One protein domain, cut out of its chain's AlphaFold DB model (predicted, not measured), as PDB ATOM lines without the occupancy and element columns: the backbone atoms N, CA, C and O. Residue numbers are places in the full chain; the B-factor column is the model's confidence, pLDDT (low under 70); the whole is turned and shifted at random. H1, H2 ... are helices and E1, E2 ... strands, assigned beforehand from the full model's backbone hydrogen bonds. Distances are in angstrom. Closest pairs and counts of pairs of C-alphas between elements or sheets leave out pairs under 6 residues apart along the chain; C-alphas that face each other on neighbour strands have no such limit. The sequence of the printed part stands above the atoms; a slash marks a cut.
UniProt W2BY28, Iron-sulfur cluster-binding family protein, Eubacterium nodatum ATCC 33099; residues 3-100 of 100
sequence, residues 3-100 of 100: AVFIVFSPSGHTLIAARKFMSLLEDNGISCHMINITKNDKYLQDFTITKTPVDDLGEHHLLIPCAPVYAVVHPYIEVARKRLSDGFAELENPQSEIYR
ATOM      1  N   ALA A   3      19.690 -27.125 -32.477       96.44
ATOM      2  CA  ALA A   3      20.302 -25.886 -32.941       96.44
ATOM      3  C   ALA A   3      21.126 -26.142 -34.210       96.44
ATOM      4  O   ALA A   3      21.873 -27.118 -34.287       96.44
ATOM      5  N   VAL A   4      21.006 -25.272 -35.209       95.69
ATOM      6  CA  VAL A   4      21.808 -25.337 -36.436       95.69
ATOM      7  C   VAL A   4      22.695 -24.107 -36.520       95.69
ATOM      8  O   VAL A   4      22.228 -22.980 -36.393       95.69
ATOM      9  N   PHE A   5      23.983 -24.331 -36.749       94.69
ATOM     10  CA  PHE A   5      24.999 -23.308 -36.921       94.69
ATOM     11  C   PHE A   5      25.303 -23.156 -38.405       94.69
ATOM     12  O   PHE A   5      25.841 -24.081 -39.014       94.69
ATOM     13  N   ILE A   6      25.017 -21.990 -38.982       91.44
ATOM     14  CA  ILE A   6      25.497 -21.646 -40.327       91.44
ATOM     15  C   ILE A   6      26.791 -20.863 -40.162       91.44
ATOM     16  O   ILE A   6      26.784 -19.746 -39.650       91.44
ATOM     17  N   VAL A   7      27.905 -21.447 -40.590       89.62
ATOM     18  CA  VAL A   7      29.242 -20.884 -40.401       89.62
ATOM     19  C   VAL A   7      29.787 -20.367 -41.724       89.62
ATOM     20  O   VAL A   7      30.089 -21.143 -42.631       89.62
ATOM     21  N   PHE A   8      29.991 -19.054 -41.794       85.31
ATOM     22  CA  PHE A   8      30.848 -18.407 -42.776       85.31
ATOM     23  C   PHE A   8      32.207 -18.149 -42.115       85.31
ATOM     24  O   PHE A   8      32.326 -17.285 -41.254       85.31
ATOM     25  N   SER A   9      33.243 -18.919 -42.454       79.44
ATOM     26  CA  SER A   9      34.573 -18.772 -41.850       79.44
ATOM     27  C   SER A   9      35.712 -19.009 -42.849       79.44
ATOM     28  O   SER A   9      36.317 -20.082 -42.849       79.44
ATOM     29  N   PRO A  10      36.068 -17.998 -43.663       71.69
ATOM     30  CA  PRO A  10      37.190 -18.094 -44.602       71.69
ATOM     31  C   PRO A  10      38.534 -18.370 -43.917       71.69
ATOM     32  O   PRO A  10      39.316 -19.184 -44.394       71.69
ATOM     33  N   SER A  11      38.783 -17.730 -42.768       75.50
ATOM     34  CA  SER A  11      40.039 -17.839 -42.009       75.50
ATOM     35  C   SER A  11      40.003 -18.878 -40.881       75.50
ATOM     36  O   SER A  11      40.997 -19.069 -40.190       75.50
ATOM     37  N   GLY A  12      38.863 -19.539 -40.649       80.69
ATOM     38  CA  GLY A  12      38.702 -20.566 -39.615       80.69
ATOM     39  C   GLY A  12      38.443 -20.065 -38.184       80.69
ATOM     40  O   GLY A  12      37.964 -20.845 -37.365       80.69
ATOM     41  N   HIS A  13      38.672 -18.789 -37.856       86.44
ATOM     42  CA  HIS A  13      38.461 -18.274 -36.490       86.44
ATOM     43  C   HIS A  13      36.998 -18.381 -36.031       86.44
ATOM     44  O   HIS A  13      36.707 -18.911 -34.960       86.44
ATOM     45  N   THR A  14      36.059 -17.950 -36.877       89.19
ATOM     46  CA  THR A  14      34.614 -18.083 -36.628       89.19
ATOM     47  C   THR A  14      34.187 -19.546 -36.478       89.19
ATOM     48  O   THR A  14      33.340 -19.849 -35.647       89.19
ATOM     49  N   LEU A  15      34.808 -20.470 -37.219       90.31
ATOM     50  CA  LEU A  15      34.569 -21.908 -37.076       90.31
ATOM     51  C   LEU A  15      35.013 -22.427 -35.699       90.31
ATOM     52  O   LEU A  15      34.309 -23.237 -35.098       90.31
ATOM     53  N   ILE A  16      36.153 -21.960 -35.185       93.00
ATOM     54  CA  ILE A  16      36.629 -22.320 -33.841       93.00
ATOM     55  C   ILE A  16      35.651 -21.808 -32.778       93.00
ATOM     56  O   ILE A  16      35.278 -22.564 -31.881       93.00
ATOM     57  N   ALA A  17      35.204 -20.554 -32.891       93.44
ATOM     58  CA  ALA A  17      34.228 -19.976 -31.969       93.44
ATOM     59  C   ALA A  17      32.889 -20.737 -32.001       93.44
ATOM     60  O   ALA A  17      32.381 -21.121 -30.948       93.44
ATOM     61  N   ALA A  18      32.372 -21.038 -33.197       94.88
ATOM     62  CA  ALA A  18      31.145 -21.812 -33.373       94.88
ATOM     63  C   ALA A  18      31.245 -23.201 -32.727       94.88
ATOM     64  O   ALA A  18      30.328 -23.608 -32.025       94.88
ATOM     65  N   ARG A  19      32.377 -23.904 -32.885       96.25
ATOM     66  CA  ARG A  19      32.607 -25.209 -32.240       96.25
ATOM     67  C   ARG A  19      32.590 -25.125 -30.717       96.25
ATOM     68  O   ARG A  19      31.962 -25.960 -30.085       96.25
ATOM     69  N   LYS A  20      33.236 -24.112 -30.130       97.31
ATOM     70  CA  LYS A  20      33.205 -23.910 -28.671       97.31
ATOM     71  C   LYS A  20      31.781 -23.668 -28.166       97.31
ATOM     72  O   LYS A  20      31.403 -24.205 -27.133       97.31
ATOM     73  N   PHE A  21      31.000 -22.878 -28.902       96.75
ATOM     74  CA  PHE A  21      29.609 -22.613 -28.545       96.75
ATOM     75  C   PHE A  21      28.724 -23.855 -28.726       96.75
ATOM     76  O   PHE A  21      27.895 -24.129 -27.868       96.75
ATOM     77  N   MET A  22      28.939 -24.643 -29.786       97.56
ATOM     78  CA  MET A  22      28.276 -25.938 -29.966       97.56
ATOM     79  C   MET A  22      28.528 -26.866 -28.784       97.56
ATOM     80  O   MET A  22      27.559 -27.352 -28.219       97.56
ATOM     81  N   SER A  23      29.786 -27.045 -28.365       97.75
ATOM     82  CA  SER A  23      30.109 -27.901 -27.216       97.75
ATOM     83  C   SER A  23      29.369 -27.459 -25.954       97.75
ATOM     84  O   SER A  23      28.772 -28.289 -25.283       97.75
ATOM     85  N   LEU A  24      29.297 -26.151 -25.683       97.56
ATOM     86  CA  LEU A  24      28.524 -25.631 -24.552       97.56
ATOM     87  C   LEU A  24      27.028 -25.981 -24.649       97.56
ATOM     88  O   LEU A  24      26.416 -26.337 -23.646       97.56
ATOM     89  N   LEU A  25      26.413 -25.859 -25.827       97.12
ATOM     90  CA  LEU A  25      25.002 -26.215 -26.011       97.12
ATOM     91  C   LEU A  25      24.783 -27.733 -25.894       97.12
ATOM     92  O   LEU A  25      23.812 -28.167 -25.272       97.12
ATOM     93  N   GLU A  26      25.687 -28.529 -26.459       97.69
ATOM     94  CA  GLU A  26      25.664 -29.994 -26.399       97.69
ATOM     95  C   GLU A  26      25.793 -30.502 -24.960       97.69
ATOM     96  O   GLU A  26      25.006 -31.358 -24.554       97.69
ATOM     97  N   ASP A  27      26.676 -29.900 -24.157       97.88
ATOM     98  CA  ASP A  27      26.817 -30.179 -22.721       97.88
ATOM     99  C   ASP A  27      25.517 -29.895 -21.941       97.88
ATOM    100  O   ASP A  27      25.259 -30.499 -20.902       97.88
ATOM    101  N   ASN A  28      24.655 -29.015 -22.465       96.69
ATOM    102  CA  ASN A  28      23.328 -28.706 -21.923       96.69
ATOM    103  C   ASN A  28      22.193 -29.518 -22.587       96.69
ATOM    104  O   ASN A  28      21.014 -29.174 -22.458       96.69
ATOM    105  N   GLY A  29      22.517 -30.598 -23.305       96.56
ATOM    106  CA  GLY A  29      21.538 -31.512 -23.903       96.56
ATOM    107  C   GLY A  29      20.896 -31.010 -25.202       96.56
ATOM    108  O   GLY A  29      19.840 -31.508 -25.611       96.56
ATOM    109  N   ILE A  30      21.494 -30.017 -25.865       97.38
ATOM    110  CA  ILE A  30      21.008 -29.480 -27.141       97.38
ATOM    111  C   ILE A  30      21.748 -30.170 -28.286       97.38
ATOM    112  O   ILE A  30      22.966 -30.085 -28.396       97.38
ATOM    113  N   SER A  31      21.007 -30.808 -29.192       96.69
ATOM    114  CA  SER A  31      21.601 -31.374 -30.406       96.69
ATOM    115  C   SER A  31      22.022 -30.244 -31.340       96.69
ATOM    116  O   SER A  31      21.184 -29.423 -31.727       96.69
ATOM    117  N   CYS A  32      23.302 -30.197 -31.706       96.94
ATOM    118  CA  CYS A  32      23.832 -29.179 -32.600       96.94
ATOM    119  C   CYS A  32      24.208 -29.772 -33.964       96.94
ATOM    120  O   CYS A  32      24.728 -30.879 -34.070       96.94
ATOM    121  N   HIS A  33      23.956 -29.018 -35.030       94.75
ATOM    122  CA  HIS A  33      24.401 -29.344 -36.384       94.75
ATOM    123  C   HIS A  33      25.122 -28.144 -36.994       94.75
ATOM    124  O   HIS A  33      24.727 -27.008 -36.745       94.75
ATOM    125  N   MET A  34      26.165 -28.374 -37.790       92.62
ATOM    126  CA  MET A  34      26.951 -27.303 -38.402       92.62
ATOM    127  C   MET A  34      26.939 -27.408 -39.924       92.62
ATOM    128  O   MET A  34      27.364 -28.416 -40.482       92.62
ATOM    129  N   ILE A  35      26.574 -26.305 -40.572       89.50
ATOM    130  CA  ILE A  35      26.667 -26.099 -42.014       89.50
ATOM    131  C   ILE A  35      27.770 -25.067 -42.254       89.50
ATOM    132  O   ILE A  35      27.598 -23.877 -41.989       89.50
ATOM    133  N   ASN A  36      28.934 -25.515 -42.725       86.94
ATOM    134  CA  ASN A  36      30.032 -24.619 -43.089       86.94
ATOM    135  C   ASN A  36      29.951 -24.275 -44.578       86.94
ATOM    136  O   ASN A  36      30.318 -25.086 -45.429       86.94
ATOM    137  N   ILE A  37      29.501 -23.060 -44.880       83.06
ATOM    138  CA  ILE A  37      29.244 -22.636 -46.260       83.06
ATOM    139  C   ILE A  37      30.509 -22.193 -47.000       83.06
ATOM    140  O   ILE A  37      30.538 -22.184 -48.223       83.06
ATOM    141  N   THR A  38      31.587 -21.857 -46.286       76.50
ATOM    142  CA  THR A  38      32.800 -21.307 -46.914       76.50
ATOM    143  C   THR A  38      33.652 -22.351 -47.636       76.50
ATOM    144  O   THR A  38      34.504 -21.993 -48.438       76.50
ATOM    145  N   LYS A  39      33.451 -23.641 -47.349       66.31
ATOM    146  CA  LYS A  39      34.230 -24.745 -47.940       66.31
ATOM    147  C   LYS A  39      33.429 -25.616 -48.908       66.31
ATOM    148  O   LYS A  39      33.899 -26.687 -49.277       66.31
ATOM    149  N   ASN A  40      32.218 -25.203 -49.266       69.88
ATOM    150  CA  ASN A  40      31.354 -25.981 -50.138       69.88
ATOM    151  C   ASN A  40      30.799 -25.077 -51.241       69.88
ATOM    152  O   ASN A  40      29.876 -24.292 -51.020       69.88
ATOM    153  N   ASP A  41      31.376 -25.227 -52.434       66.56
ATOM    154  CA  ASP A  41      31.054 -24.432 -53.624       66.56
ATOM    155  C   ASP A  41      29.570 -24.513 -54.009       66.56
ATOM    156  O   ASP A  41      29.037 -23.576 -54.605       66.56
ATOM    157  N   LYS A  42      28.869 -25.574 -53.576       67.75
ATOM    158  CA  LYS A  42      27.419 -25.741 -53.764       67.75
ATOM    159  C   LYS A  42      26.593 -24.617 -53.134       67.75
ATOM    160  O   LYS A  42      25.480 -24.374 -53.583       67.75
ATOM    161  N   TYR A  43      27.108 -23.933 -52.110       65.75
ATOM    162  CA  TYR A  43      26.409 -22.809 -51.475       65.75
ATOM    163  C   TYR A  43      26.771 -21.444 -52.071       65.75
ATOM    164  O   TYR A  43      26.143 -20.450 -51.710       65.75
ATOM    165  N   LEU A  44      27.792 -21.366 -52.934       64.44
ATOM    166  CA  LEU A  44      28.359 -20.098 -53.406       64.44
ATOM    167  C   LEU A  44      28.175 -19.860 -54.910       64.44
ATOM    168  O   LEU A  44      28.205 -18.703 -55.324       64.44
ATOM    169  N   GLN A  45      28.003 -20.908 -55.724       58.19
ATOM    170  CA  GLN A  45      28.091 -20.783 -57.188       58.19
ATOM    171  C   GLN A  45      26.778 -20.979 -57.962       58.19
ATOM    172  O   GLN A  45      26.728 -20.608 -59.131       58.19
ATOM    173  N   ASP A  46      25.707 -21.491 -57.353       53.38
ATOM    174  CA  ASP A  46      24.491 -21.831 -58.101       53.38
ATOM    175  C   ASP A  46      23.355 -20.828 -57.895       53.38
ATOM    176  O   ASP A  46      22.975 -20.545 -56.767       53.38
ATOM    177  N   PHE A  47      22.716 -20.375 -58.982       50.69
ATOM    178  CA  PHE A  47      21.510 -19.520 -58.983       50.69
ATOM    179  C   PHE A  47      20.290 -20.141 -58.253       50.69
ATOM    180  O   PHE A  47      19.256 -19.490 -58.101       50.69
ATOM    181  N   THR A  48      20.413 -21.371 -57.743       51.16
ATOM    182  CA  THR A  48      19.507 -22.040 -56.795       51.16
ATOM    183  C   THR A  48      19.930 -21.876 -55.324       51.16
ATOM    184  O   THR A  48      19.599 -22.727 -54.498       51.16
ATOM    185  N   ILE A  49      20.609 -20.767 -54.985       56.25
ATOM    186  CA  ILE A  49      21.089 -20.380 -53.635       56.25
ATOM    187  C   ILE A  49      20.061 -20.641 -52.522       56.25
ATOM    188  O   ILE A  49      20.434 -20.885 -51.382       56.25
ATOM    189  N   THR A  50      18.761 -20.591 -52.814       56.84
ATOM    190  CA  THR A  50      17.707 -20.717 -51.801       56.84
ATOM    191  C   THR A  50      17.308 -22.148 -51.451       56.84
ATOM    192  O   THR A  50      16.783 -22.340 -50.360       56.84
ATOM    193  N   LYS A  51      17.529 -23.153 -52.311       59.19
ATOM    194  CA  LYS A  51      17.071 -24.532 -52.030       59.19
ATOM    195  C   LYS A  51      18.078 -25.334 -51.217       59.19
ATOM    196  O   LYS A  51      17.721 -25.884 -50.184       59.19
ATOM    197  N   THR A  52      19.346 -25.322 -51.621       64.56
ATOM    198  CA  THR A  52      20.393 -26.141 -50.990       64.56
ATOM    199  C   THR A  52      20.564 -25.858 -49.490       64.56
ATOM    200  O   THR A  52      20.584 -26.811 -48.717       64.56
ATOM    201  N   PRO A  53      20.603 -24.596 -49.015       63.59
ATOM    202  CA  PRO A  53      20.696 -24.326 -47.582       63.59
ATOM    203  C   PRO A  53      19.424 -24.704 -46.820       63.59
ATOM    204  O   PRO A  53      19.521 -25.083 -45.660       63.59
ATOM    205  N   VAL A  54      18.244 -24.587 -47.439       70.69
ATOM    206  CA  VAL A  54      16.955 -24.921 -46.805       70.69
ATOM    207  C   VAL A  54      16.826 -26.428 -46.609       70.69
ATOM    208  O   VAL A  54      16.434 -26.864 -45.526       70.69
ATOM    209  N   ASP A  55      17.215 -27.210 -47.614       78.00
ATOM    210  CA  ASP A  55      17.208 -28.670 -47.538       78.00
ATOM    211  C   ASP A  55      18.219 -29.171 -46.488       78.00
ATOM    212  O   ASP A  55      17.888 -30.029 -45.669       78.00
ATOM    213  N   ASP A  56      19.417 -28.576 -46.440       79.31
ATOM    214  CA  ASP A  56      20.465 -28.947 -45.479       79.31
ATOM    215  C   ASP A  56      20.176 -28.465 -44.042       79.31
ATOM    216  O   ASP A  56      20.589 -29.106 -43.072       79.31
ATOM    217  N   LEU A  57      19.455 -27.350 -43.878       82.94
ATOM    218  CA  LEU A  57      18.994 -26.863 -42.571       82.94
ATOM    219  C   LEU A  57      18.083 -27.892 -41.893       82.94
ATOM    220  O   LEU A  57      18.238 -28.182 -40.695       82.94
ATOM    221  N   GLY A  58      17.135 -28.433 -42.665       83.81
ATOM    222  CA  GLY A  58      16.074 -29.305 -42.177       83.81
ATOM    223  C   GLY A  58      15.294 -28.699 -41.002       83.81
ATOM    224  O   GLY A  58      15.363 -27.502 -40.711       83.81
ATOM    225  N   GLU A  59      14.556 -29.537 -40.272       88.44
ATOM    226  CA  GLU A  59      13.858 -29.098 -39.060       88.44
ATOM    227  C   GLU A  59      14.849 -28.695 -37.962       88.44
ATOM    228  O   GLU A  59      15.814 -29.414 -37.672       88.44
ATOM    229  N   HIS A  60      14.609 -27.546 -37.333       92.69
ATOM    230  CA  HIS A  60      15.408 -27.025 -36.230       92.69
ATOM    231  C   HIS A  60      14.580 -26.078 -35.358       92.69
ATOM    232  O   HIS A  60      13.567 -25.538 -35.787       92.69
ATOM    233  N   HIS A  61      15.021 -25.895 -34.114       95.56
ATOM    234  CA  HIS A  61      14.374 -25.004 -33.146       95.56
ATOM    235  C   HIS A  61      15.116 -23.668 -33.024       95.56
ATOM    236  O   HIS A  61      14.523 -22.664 -32.649       95.56
ATOM    237  N   LEU A  62      16.421 -23.668 -33.314       93.38
ATOM    238  CA  LEU A  62      17.294 -22.507 -33.201       93.38
ATOM    239  C   LEU A  62      18.257 -22.460 -34.389       93.38
ATOM    240  O   LEU A  62      18.883 -23.468 -34.716       93.38
ATOM    241  N   LEU A  63      18.387 -21.289 -35.010       93.25
ATOM    242  CA  LEU A  63      19.345 -21.015 -36.077       93.25
ATOM    243  C   LEU A  63      20.374 -19.992 -35.589       93.25
ATOM    244  O   LEU A  63      20.003 -18.906 -35.153       93.25
ATOM    245  N   ILE A  64      21.659 -20.335 -35.677       94.25
ATOM    246  CA  ILE A  64      22.772 -19.522 -35.180       94.25
ATOM    247  C   ILE A  64      23.696 -19.165 -36.355       94.25
ATOM    248  O   ILE A  64      24.536 -19.978 -36.756       94.25
ATOM    249  N   PRO A  65      23.567 -17.961 -36.937       90.50
ATOM    250  CA  PRO A  65      24.493 -17.485 -37.955       90.50
ATOM    251  C   PRO A  65      25.832 -17.091 -37.318       90.50
ATOM    252  O   PRO A  65      25.889 -16.312 -36.370       90.50
ATOM    253  N   CYS A  66      26.925 -17.622 -37.857       90.25
ATOM    254  CA  CYS A  66      28.288 -17.393 -37.391       90.25
ATOM    255  C   CYS A  66      29.121 -16.815 -38.539       90.25
ATOM    256  O   CYS A  66      29.501 -17.546 -39.454       90.25
ATOM    257  N   ALA A  67      29.444 -15.524 -38.482       86.75
ATOM    258  CA  ALA A  67      30.275 -14.845 -39.479       86.75
ATOM    259  C   ALA A  67      31.355 -13.984 -38.797       86.75
ATOM    260  O   ALA A  67      31.119 -13.465 -37.705       86.75
ATOM    261  N   PRO A  68      32.551 -13.818 -39.392       81.19
ATOM    262  CA  PRO A  68      33.501 -12.814 -38.953       81.19
ATOM    263  C   PRO A  68      32.922 -11.423 -39.204       81.19
ATOM    264  O   PRO A  68      32.220 -11.197 -40.188       81.19
ATOM    265  N   VAL A  69      33.273 -10.462 -38.357       73.94
ATOM    266  CA  VAL A  69      32.679  -9.123 -38.441       73.94
ATOM    267  C   VAL A  69      33.099  -8.376 -39.710       73.94
ATOM    268  O   VAL A  69      32.322  -7.611 -40.264       73.94
ATOM    269  N   TYR A  70      34.266  -8.678 -40.283       64.94
ATOM    270  CA  TYR A  70      34.657  -8.118 -41.582       64.94
ATOM    271  C   TYR A  70      33.866  -8.699 -42.771       64.94
ATOM    272  O   TYR A  70      33.881  -8.109 -43.848       64.94
ATOM    273  N   ALA A  71      33.127  -9.807 -42.609       52.59
ATOM    274  CA  ALA A  71      32.147 -10.239 -43.617       52.59
ATOM    275  C   ALA A  71      30.913  -9.317 -43.663       52.59
ATOM    276  O   ALA A  71      30.095  -9.421 -44.573       52.59
ATOM    277  N   VAL A  72      30.801  -8.391 -42.704       48.75
ATOM    278  CA  VAL A  72      29.811  -7.309 -42.673       48.75
ATOM    279  C   VAL A  72      30.285  -6.087 -43.481       48.75
ATOM    280  O   VAL A  72      29.535  -5.126 -43.617       48.75
ATOM    281  N   VAL A  73      31.458  -6.132 -44.141       48.72
ATOM    282  CA  VAL A  73      31.804  -5.192 -45.234       48.72
ATOM    283  C   VAL A  73      31.094  -5.623 -46.529       48.72
ATOM    284  O   VAL A  73      31.672  -5.837 -47.587       48.72
ATOM    285  N   HIS A  74      29.791  -5.812 -46.412       48.94
ATOM    286  CA  HIS A  74      28.814  -5.910 -47.482       48.94
ATOM    287  C   HIS A  74      27.716  -4.914 -47.078       48.94
ATOM    288  O   HIS A  74      27.540  -4.694 -45.874       48.94
ATOM    289  N   PRO A  75      26.934  -4.316 -47.994       52.50
ATOM    290  CA  PRO A  75      25.861  -3.361 -47.675       52.50
ATOM    291  C   PRO A  75      24.752  -3.898 -46.745       52.50
ATOM    292  O   PRO A  75      23.702  -3.287 -46.613       52.50
ATOM    293  N   TYR A  76      24.951  -5.025 -46.057       50.72
ATOM    294  CA  TYR A  76      24.084  -5.518 -45.001       50.72
ATOM    295  C   TYR A  76      23.858  -4.484 -43.892       50.72
ATOM    296  O   TYR A  76      22.740  -4.406 -43.407       50.72
ATOM    297  N   ILE A  77      24.839  -3.641 -43.537       53.00
ATOM    298  CA  ILE A  77      24.595  -2.506 -42.621       53.00
ATOM    299  C   ILE A  77      23.593  -1.511 -43.223       53.00
ATOM    300  O   ILE A  77      22.695  -1.058 -42.520       53.00
ATOM    301  N   GLU A  78      23.689  -1.191 -44.515       55.38
ATOM    302  CA  GLU A  78      22.733  -0.298 -45.192       55.38
ATOM    303  C   GLU A  78      21.345  -0.942 -45.325       55.38
ATOM    304  O   GLU A  78      20.323  -0.289 -45.118       55.38
ATOM    305  N   VAL A  79      21.292  -2.244 -45.613       53.84
ATOM    306  CA  VAL A  79      20.055  -3.025 -45.723       53.84
ATOM    307  C   VAL A  79      19.399  -3.228 -44.355       53.84
ATOM    308  O   VAL A  79      18.183  -3.098 -44.255       53.84
ATOM    309  N   ALA A  80      20.172  -3.495 -43.301       51.12
ATOM    310  CA  ALA A  80      19.690  -3.583 -41.925       51.12
ATOM    311  C   ALA A  80      19.149  -2.226 -41.462       51.12
ATOM    312  O   ALA A  80      18.019  -2.179 -40.994       51.12
ATOM    313  N   ARG A  81      19.866  -1.120 -41.726       54.53
ATOM    314  CA  ARG A  81      19.383   0.258 -41.485       54.53
ATOM    315  C   ARG A  81      18.064   0.576 -42.199       54.53
ATOM    316  O   ARG A  81      17.299   1.396 -41.711       54.53
ATOM    317  N   LYS A  82      17.813  -0.034 -43.363       54.69
ATOM    318  CA  LYS A  82      16.600   0.187 -44.172       54.69
ATOM    319  C   LYS A  82      15.437  -0.743 -43.797       54.69
ATOM    320  O   LYS A  82      14.290  -0.400 -44.061       54.69
ATOM    321  N   ARG A  83      15.729  -1.930 -43.248       50.44
ATOM    322  CA  ARG A  83      14.742  -2.973 -42.892       50.44
ATOM    323  C   ARG A  83      14.279  -2.900 -41.446       50.44
ATOM    324  O   ARG A  83      13.124  -3.205 -41.177       50.44
ATOM    325  N   LEU A  84      15.179  -2.522 -40.549       54.16
ATOM    326  CA  LEU A  84      14.858  -2.181 -39.178       54.16
ATOM    327  C   LEU A  84      14.204  -0.797 -39.220       54.16
ATOM    328  O   LEU A  84      14.877   0.233 -39.254       54.16
ATOM    329  N   SER A  85      12.877  -0.776 -39.312       51.66
ATOM    330  CA  SER A  85      11.993   0.390 -39.174       51.66
ATOM    331  C   SER A  85      12.068   1.048 -37.780       51.66
ATOM    332  O   SER A  85      11.071   1.539 -37.263       51.66
ATOM    333  N   ASP A  86      13.241   1.030 -37.155       49.56
ATOM    334  CA  ASP A  86      13.441   1.251 -35.726       49.56
ATOM    335  C   ASP A  86      13.975   2.656 -35.454       49.56
ATOM    336  O   ASP A  86      14.129   3.016 -34.299       49.56
ATOM    337  N   GLY A  87      14.265   3.443 -36.500       49.78
ATOM    338  CA  GLY A  87      14.704   4.829 -36.377       49.78
ATOM    339  C   GLY A  87      15.945   4.987 -35.495       49.78
ATOM    340  O   GLY A  87      15.836   5.157 -34.293       49.78
ATOM    341  N   PHE A  88      17.133   5.017 -36.101       53.75
ATOM    342  CA  PHE A  88      18.362   5.456 -35.420       53.75
ATOM    343  C   PHE A  88      18.613   4.807 -34.046       53.75
ATOM    344  O   PHE A  88      18.973   5.508 -33.103       53.75
ATOM    345  N   ALA A  89      18.465   3.485 -33.911       54.62
ATOM    346  CA  ALA A  89      19.015   2.814 -32.736       54.62
ATOM    347  C   ALA A  89      20.518   3.146 -32.659       54.62
ATOM    348  O   ALA A  89      21.269   2.852 -33.598       54.62
ATOM    349  N   GLU A  90      20.931   3.843 -31.599       52.78
ATOM    350  CA  GLU A  90      22.327   4.222 -31.404       52.78
ATOM    351  C   GLU A  90      23.170   2.948 -31.327       52.78
ATOM    352  O   GLU A  90      22.938   2.068 -30.500       52.78
ATOM    353  N   LEU A  91      24.137   2.835 -32.238       57.22
ATOM    354  CA  LEU A  91      25.170   1.812 -32.133       57.22
ATOM    355  C   LEU A  91      26.025   2.129 -30.898       57.22
ATOM    356  O   LEU A  91      26.267   3.301 -30.612       57.22
ATOM    357  N   GLU A  92      26.467   1.090 -30.184       49.28
ATOM    358  CA  GLU A  92      27.234   1.224 -28.940       49.28
ATOM    359  C   GLU A  92      28.367   2.256 -29.045       49.28
ATOM    360  O   GLU A  92      29.167   2.241 -29.986       49.28
ATOM    361  N   ASN A  93      28.446   3.136 -28.042       50.56
ATOM    362  CA  ASN A  93      29.488   4.146 -27.904       50.56
ATOM    363  C   ASN A  93      29.938   4.208 -26.424       50.56
ATOM    364  O   ASN A  93      29.092   4.455 -25.561       50.56
ATOM    365  N   PRO A  94      31.225   3.989 -26.088       56.47
ATOM    366  CA  PRO A  94      32.365   3.832 -26.988       56.47
ATOM    367  C   PRO A  94      32.332   2.529 -27.789       56.47
ATOM    368  O   PRO A  94      31.840   1.505 -27.327       56.47
ATOM    369  N   GLN A  95      32.898   2.584 -28.996       53.84
ATOM    370  CA  GLN A  95      33.111   1.413 -29.837       53.84
ATOM    371  C   GLN A  95      33.882   0.349 -29.042       53.84
ATOM    372  O   GLN A  95      34.962   0.630 -28.517       53.84
ATOM    373  N   SER A  96      33.308  -0.855 -28.937       53.09
ATOM    374  CA  SER A  96      33.905  -1.980 -28.212       53.09
ATOM    375  C   SER A  96      35.362  -2.200 -28.634       53.09
ATOM    376  O   SER A  96      35.677  -2.192 -29.826       53.09
ATOM    377  N   GLU A  97      36.251  -2.430 -27.660       49.09
ATOM    378  CA  GLU A  97      37.693  -2.638 -27.884       49.09
ATOM    379  C   GLU A  97      38.013  -3.835 -28.788       49.09
ATOM    380  O   GLU A  97      39.118  -3.941 -29.307       49.09
ATOM    381  N   ILE A  98      37.035  -4.706 -29.036       45.16
ATOM    382  CA  ILE A  98      37.138  -5.834 -29.967       45.16
ATOM    383  C   ILE A  98      37.341  -5.352 -31.420       45.16
ATOM    384  O   ILE A  98      37.827  -6.111 -32.259       45.16
ATOM    385  N   TYR A  99      36.988  -4.096 -31.722       44.28
ATOM    386  CA  TYR A  99      37.105  -3.481 -33.049       44.28
ATOM    387  C   TYR A  99      38.224  -2.433 -33.174       44.28
ATOM    388  O   TYR A  99      38.224  -1.696 -34.162       44.28
ATOM    389  N   ARG A 100      39.130  -2.330 -32.190       37.53
ATOM    390  CA  ARG A 100      40.315  -1.458 -32.266       37.53
ATOM    391  C   ARG A 100      41.496  -2.136 -32.950       37.53
ATOM    392  O   ARG A 100      41.698  -3.348 -32.727       37.53
TER     393      ARG A 100
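This is residues 3 to 100 of the 100 residues of the protein "Iron-sulfur cluster-binding family protein" of Eubacterium nodatum ATCC 33099 (UniProt W2BY28). A small sheet of three parallel strands, with the long helix H1 over one face and the short helix H2 only grazing it, makes the body; after E3 the printed part leaves this body in a loose arm that holds H3, H4 and a long tail. Residues 44 to 50, in the link before H2, also stick out. The 98 printed residues hold four named helices and three named strands, in the order E1 H1 E2 H2 E3 H3 H4, and the sheet's order is E2 E1 E3. The class is mixed, helices and strands. The whole is loose, with a radius of gyration of the C-alphas of 15.8 A and spans of 37 by 36 by 28 A.

Find C-alpha 3 at (20.302, -25.886, -32.941), where E1 begins; it runs 12.7 A through residues 3 to 7. H1, residues 13 to 27, begins at C-alpha 13, at (38.461, -18.274, -36.490), and measures 21.6 A. Next come E2, residues 31 to 36, 16.7 A long, and H2, residues 51 to 57, 9.9 A. E3, residues 62 to 66, measures 12.8 A. H3 holds residues 69 to 72, 5.4 A, and H4 residues 76 to 83, 9.9 A, ending at C-alpha 83, at (14.742, -2.973, -42.892).

Start at E1, the inner strand. It is parallel to E2, at 18 degrees, with N 5 and O 33 within hydrogen-bond range at 2.8 A. It is also parallel to E3, at 18 degrees, with N 6 and O 64 at 3.0 A. H1 is on the sheet at a height of 9.0 A over it and lies over E2 and E1; H1 and the sheet E2 E1 E3 form two layers, a helix on one face of a sheet. It runs along the strands, at 6 degrees to E1 on the local plane; the closest C-alphas of H1 and E2 are those of Met 22 and Cys 32, 6.1 A apart. E1, H1, E2 form a strand-helix-strand unit, two parallel neighbour strands with a helix between, with a right-handed crossover. E2, H2, E3 form a split one, with E1 between its strands, also right-handed. H2 only grazes the sheet, with residues 53 to 57; the closest C-alphas of H2 and E1 are those of Val 4 and Leu 57, 6.9 A apart. H3 and H4 are not on the sheet and meet only through their link. Every O i to N i+4 pair is within hydrogen-bond range in H1, H2 and H4; H3 is too short for such a pair.

The C-alphas farthest apart, of Thr 48 and Pro 94, are 41.5 A apart. The printed part has no cut. Look at residues 37 to 50 for the long link, E2 to H2; the other links are tight. Residues 72 to 80, of which 76 to 80 belong to H4, residues 82 to 88 and residues 90 to 98 stand free. The mean pLDDT of the printed part is 73.3; residues 39 to 53 and 70 to 100 hold the 46 residues under 70.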